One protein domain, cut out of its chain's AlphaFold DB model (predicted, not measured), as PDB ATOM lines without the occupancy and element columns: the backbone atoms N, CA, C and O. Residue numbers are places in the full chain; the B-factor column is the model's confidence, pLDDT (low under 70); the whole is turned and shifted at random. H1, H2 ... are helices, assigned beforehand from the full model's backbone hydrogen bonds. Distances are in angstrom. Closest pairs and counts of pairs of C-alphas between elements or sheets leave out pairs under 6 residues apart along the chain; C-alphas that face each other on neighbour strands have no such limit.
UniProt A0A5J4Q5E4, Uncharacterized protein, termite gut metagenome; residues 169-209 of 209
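What this domain is: This is residues 169 to 209 of the 209 residues of an uncharacterized protein of termite gut metagenome (UniProt A0A5J4Q5E4). An unnamed stretch, residues 169 to 179, leads into one longer helix, H1; the chain then folds back through a loop, and the short helix H2 packs on residues 183 to 187 of H1. Residues 192 to 198 stick out. The printed part has 41 residues with two named helices, H1 then H2, and no named strand; its class is all helix, though 18 of the 41 residues are in named elements. It is only just loose, close to compact, with a radius of gyration of the C-alphas of 10.9 A and spans of 29 by 22 by 15 A.

Where its parts are: H1, residues 180 to 192, runs 18.2 A from C-alpha 180 at (-157.779, 150.865, 110.078). H2, residues 202 to 206, ends at C-alpha 206, (-163.462, 154.372, 104.801).

How they stand to each other: H1, with residues 183 to 187 alone, touches H2; the closest C-alphas, of Lys 184 and Pro 202, are 5.7 A apart. In H1 and H2 every O i to N i+4 pair is within hydrogen-bond range.

The domain as a whole: The farthest C-alphas, of Asn 175 and Thr 197, are 29.8 A apart. The printed part has no cut, and the link from H1 to H2 is short. Residues 169 to 176 and 208 to 209 have pLDDT under 70.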
ATOM      1  N   GLY A 169    -175.393 164.233 104.808       52.97
ATOM      2  CA  GLY A 169    -174.026 164.730 104.663       52.97
ATOM      3  C   GLY A 169    -173.099 164.223 105.765       52.97
ATOM      4  O   GLY A 169    -173.562 163.837 106.830       52.97
ATOM      5  N   LYS A 170    -171.800 164.220 105.446       55.59
ATOM      6  CA  LYS A 170    -170.623 163.632 106.127       55.59
ATOM      7  C   LYS A 170    -170.418 163.921 107.629       55.59
ATOM      8  O   LYS A 170    -169.372 163.577 108.164       55.59
ATOM      9  N   ASP A 171    -171.368 164.538 108.317       57.28
ATOM     10  CA  ASP A 171    -171.224 164.883 109.727       57.28
ATOM     11  C   ASP A 171    -171.799 163.772 110.610       57.28
ATOM     12  O   ASP A 171    -173.009 163.670 110.817       57.28
ATOM     13  N   ASN A 172    -170.903 162.933 111.134       60.28
ATOM     14  CA  ASN A 172    -171.213 161.895 112.110       60.28
ATOM     15  C   ASN A 172    -171.437 162.516 113.511       60.28
ATOM     16  O   ASN A 172    -170.468 162.930 114.154       60.28
ATOM     17  N   PRO A 173    -172.676 162.547 114.045       61.94
ATOM     18  CA  PRO A 173    -172.961 163.134 115.356       61.94
ATOM     19  C   PRO A 173    -172.440 162.286 116.527       61.94
ATOM     20  O   PRO A 173    -172.439 162.754 117.663       61.94
ATOM     21  N   PHE A 174    -172.000 161.051 116.266       65.56
ATOM     22  CA  PHE A 174    -171.532 160.112 117.285       65.56
ATOM     23  C   PHE A 174    -170.026 160.198 117.542       65.56
ATOM     24  O   PHE A 174    -169.527 159.490 118.412       65.56
ATOM     25  N   ASN A 175    -169.290 161.049 116.808       61.09
ATOM     26  CA  ASN A 175    -167.829 161.173 116.912       61.09
ATOM     27  C   ASN A 175    -167.072 159.831 116.752       61.09
ATOM     28  O   ASN A 175    -165.901 159.729 117.118       61.09
ATOM     29  N   CYS A 176    -167.724 158.799 116.204       61.41
ATOM     30  CA  CYS A 176    -167.115 157.496 115.974       61.41
ATOM     31  C   CYS A 176    -166.140 157.594 114.803       61.41
ATOM     32  O   CYS A 176    -166.553 157.836 113.669       61.41
ATOM     33  N   LYS A 177    -164.857 157.369 115.084       72.69
ATOM     34  CA  LYS A 177    -163.830 157.125 114.074       72.69
ATOM     35  C   LYS A 177    -163.445 155.659 114.156       72.69
ATOM     36  O   LYS A 177    -162.991 155.212 115.207       72.69
ATOM     37  N   LEU A 178    -163.671 154.923 113.075       76.62
ATOM     38  CA  LEU A 178    -163.167 153.562 112.952       76.62
ATOM     39  C   LEU A 178    -161.665 153.635 112.667       76.62
ATOM     40  O   LEU A 178    -161.225 154.463 111.870       76.62
ATOM     41  N   ASP A 179    -160.880 152.805 113.348       82.44
ATOM     42  CA  ASP A 179    -159.467 152.640 113.029       82.44
ATOM     43  C   ASP A 179    -159.283 151.692 111.830       82.44
ATOM     44  O   ASP A 179    -160.220 151.030 111.372       82.44
ATOM     45  N   GLY A 180    -158.067 151.649 111.283       82.06
ATOM     46  CA  GLY A 180    -157.779 150.865 110.078       82.06
ATOM     47  C   GLY A 180    -158.028 149.363 110.248       82.06
ATOM     48  O   GLY A 180    -158.443 148.700 109.297       82.06
ATOM     49  N   ASP A 181    -157.839 148.834 111.458       83.75
ATOM     50  CA  ASP A 181    -158.060 147.418 111.755       83.75
ATOM     51  C   ASP A 181    -159.560 147.092 111.824       83.75
ATOM     52  O   ASP A 181    -159.997 146.080 111.266       83.75
ATOM     53  N   ALA A 182    -160.374 147.976 112.409       85.00
ATOM     54  CA  ALA A 182    -161.828 147.854 112.421       85.00
ATOM     55  C   ALA A 182    -162.427 147.971 111.013       85.00
ATOM     56  O   ALA A 182    -163.314 147.192 110.659       85.00
ATOM     57  N   ILE A 183    -161.924 148.893 110.182       86.75
ATOM     58  CA  ILE A 183    -162.352 149.031 108.779       86.75
ATOM     59  C   ILE A 183    -162.007 147.766 107.992       86.75
ATOM     60  O   ILE A 183    -162.828 147.282 107.209       86.75
ATOM     61  N   LYS A 184    -160.819 147.192 108.212       86.19
ATOM     62  CA  LYS A 184    -160.401 145.952 107.552       86.19
ATOM     63  C   LYS A 184    -161.297 144.777 107.942       86.19
ATOM     64  O   LYS A 184    -161.815 144.106 107.056       86.19
ATOM     65  N   LEU A 185    -161.553 144.589 109.237       88.06
ATOM     66  CA  LEU A 185    -162.449 143.538 109.725       88.06
ATOM     67  C   LEU A 185    -163.859 143.681 109.138       88.06
ATOM     68  O   LEU A 185    -164.442 142.702 108.679       88.06
ATOM     69  N   LEU A 186    -164.397 144.905 109.108       87.75
ATOM     70  CA  LEU A 186    -165.719 145.151 108.535       87.75
ATOM     71  C   LEU A 186    -165.738 144.863 107.029       87.75
ATOM     72  O   LEU A 186    -166.706 144.300 106.527       87.75
ATOM     73  N   THR A 187    -164.663 145.209 106.317       86.75
ATOM     74  CA  THR A 187    -164.514 144.924 104.883       86.75
ATOM     75  C   THR A 187    -164.511 143.423 104.609       86.75
ATOM     76  O   THR A 187    -165.210 142.970 103.698       86.75
ATOM     77  N   ASP A 188    -163.785 142.650 105.418       86.88
ATOM     78  CA  ASP A 188    -163.730 141.191 105.308       86.88
ATOM     79  C   ASP A 188    -165.123 140.587 105.546       86.88
ATOM     80  O   ASP A 188    -165.604 139.801 104.731       86.88
ATOM     81  N   CYS A 189    -165.832 141.031 106.592       87.25
ATOM     82  CA  CYS A 189    -167.196 140.578 106.877       87.25
ATOM     83  C   CYS A 189    -168.190 140.932 105.761       87.25
ATOM     84  O   CYS A 189    -169.032 140.113 105.394       87.25
ATOM     85  N   VAL A 190    -168.112 142.148 105.219       85.88
ATOM     86  CA  VAL A 190    -169.013 142.627 104.158       85.88
ATOM     87  C   VAL A 190    -168.796 141.867 102.851       85.88
ATOM     88  O   VAL A 190    -169.761 141.563 102.143       85.88
ATOM     89  N   THR A 191    -167.539 141.545 102.551       83.19
ATOM     90  CA  THR A 191    -167.154 140.796 101.354       83.19
ATOM     91  C   THR A 191    -167.532 139.321 101.478       83.19
ATOM     92  O   THR A 191    -168.129 138.772 100.552       83.19
ATOM     93  N   ASP A 192    -167.285 138.701 102.635       86.31
ATOM     94  CA  ASP A 192    -167.659 137.307 102.912       86.31
ATOM     95  C   ASP A 192    -169.183 137.101 102.864       86.31
ATOM     96  O   ASP A 192    -169.687 136.199 102.193       86.31
ATOM     97  N   ALA A 193    -169.943 138.022 103.465       84.75
ATOM     98  CA  ALA A 193    -171.404 137.998 103.439       84.75
ATOM     99  C   ALA A 193    -172.013 138.371 102.070       84.75
ATOM    100  O   ALA A 193    -173.234 138.304 101.916       84.75
ATOM    101  N   ARG A 194    -171.194 138.773 101.082       80.88
ATOM    102  CA  ARG A 194    -171.620 139.235  99.745       80.88
ATOM    103  C   ARG A 194    -172.757 140.258  99.798       80.88
ATOM    104  O   ARG A 194    -173.697 140.202  99.006       80.88
ATOM    105  N   ILE A 195    -172.677 141.200 100.741       83.31
ATOM    106  CA  ILE A 195    -173.698 142.249 100.907       83.31
ATOM    107  C   ILE A 195    -173.799 143.112  99.640       83.31
ATOM    108  O   ILE A 195    -174.878 143.595  99.294       83.31
ATOM    109  N   PHE A 196    -172.687 143.266  98.921       79.31
ATOM    110  CA  PHE A 196    -172.624 143.955  97.641       79.31
ATOM    111  C   PHE A 196    -172.327 142.975  96.508       79.31
ATOM    112  O   PHE A 196    -171.697 141.936  96.692       79.31
ATOM    113  N   THR A 197    -172.756 143.339  95.302       75.44
ATOM    114  CA  THR A 197    -172.514 142.561  94.078       75.44
ATOM    115  C   THR A 197    -171.060 142.619  93.601       75.44
ATOM    116  O   THR A 197    -170.705 141.946  92.635       75.44
ATOM    117  N   THR A 198    -170.222 143.414  94.267       76.88
ATOM    118  CA  THR A 198    -168.802 143.621  93.981       76.88
ATOM    119  C   THR A 198    -168.000 143.557  95.272       76.88
ATOM    120  O   THR A 198    -168.482 144.002  96.314       76.88
ATOM    121  N   GLU A 199    -166.765 143.063  95.199       74.69
ATOM    122  CA  GLU A 199    -165.846 143.093  96.339       74.69
ATOM    123  C   GLU A 199    -165.559 144.541  96.752       74.69
ATOM    124  O   GLU A 199    -165.279 145.402  95.911       74.69
ATOM    125  N   ILE A 200    -165.672 144.818  98.051       80.19
ATOM    126  CA  ILE A 200    -165.426 146.145  98.613       80.19
ATOM    127  C   ILE A 200    -163.998 146.200  99.141       80.19
ATOM    128  O   ILE A 200    -163.528 145.273  99.791       80.19
ATOM    129  N   THR A 201    -163.303 147.303  98.868       80.81
ATOM    130  CA  THR A 201    -161.971 147.561  99.419       80.81
ATOM    131  C   THR A 201    -162.062 148.404 100.697       80.81
ATOM    132  O   THR A 201    -162.968 149.236 100.813       80.81
ATOM    133  N   PRO A 202    -161.099 148.283 101.632       79.44
ATOM    134  CA  PRO A 202    -161.102 149.068 102.871       79.44
ATOM    135  C   PRO A 202    -161.135 150.583 102.625       79.44
ATOM    136  O   PRO A 202    -161.828 151.310 103.325       79.44
ATOM    137  N   GLN A 203    -160.464 151.048 101.566       77.31
ATOM    138  CA  GLN A 203    -160.459 152.457 101.155       77.31
ATOM    139  C   GLN A 203    -161.834 152.945 100.688       77.31
ATOM    140  O   GLN A 203    -162.196 154.098 100.904       77.31
ATOM    141  N   LEU A 204    -162.607 152.085 100.019       78.00
ATOM    142  CA  LEU A 204    -163.961 152.432  99.598       78.00
ATOM    143  C   LEU A 204    -164.882 152.552 100.814       78.00
ATOM    144  O   LEU A 204    -165.692 153.470 100.864       78.00
ATOM    145  N   LEU A 205    -164.724 151.654 101.789       76.31
ATOM    146  CA  LEU A 205    -165.510 151.629 103.016       76.31
ATOM    147  C   LEU A 205    -165.186 152.811 103.946       76.31
ATOM    148  O   LEU A 205    -166.097 153.404 104.516       76.31
ATOM    149  N   GLU A 206    -163.914 153.198 104.043       77.75
ATOM    150  CA  GLU A 206    -163.462 154.372 104.801       77.75
ATOM    151  C   GLU A 206    -164.121 155.669 104.309       77.75
ATOM    152  O   GLU A 206    -164.453 156.530 105.111       77.75
ATOM    153  N   ASN A 207    -164.418 155.787 103.010       72.25
ATOM    154  CA  ASN A 207    -165.085 156.969 102.452       72.25
ATOM    155  C   ASN A 207    -166.562 157.132 102.868       72.25
ATOM    156  O   ASN A 207    -167.149 158.184 102.586       72.25
ATOM    157  N   PHE A 208    -167.182 156.112 103.474       69.62
ATOM    158  CA  PHE A 208    -168.567 156.173 103.963       69.62
ATOM    159  C   PHE A 208    -168.693 156.690 105.400       69.62
ATOM    160  O   PHE A 208    -169.799 157.083 105.786       69.62
ATOM    161  N   PHE A 209    -167.605 156.681 106.174       67.25
ATOM    162  CA  PHE A 209    -167.562 157.082 107.582       67.25
ATOM    163  C   PHE A 209    -166.809 158.404 107.774       67.25
ATOM    164  O   PHE A 209    -167.099 159.075 108.791       67.25
TER     165      PHE A 209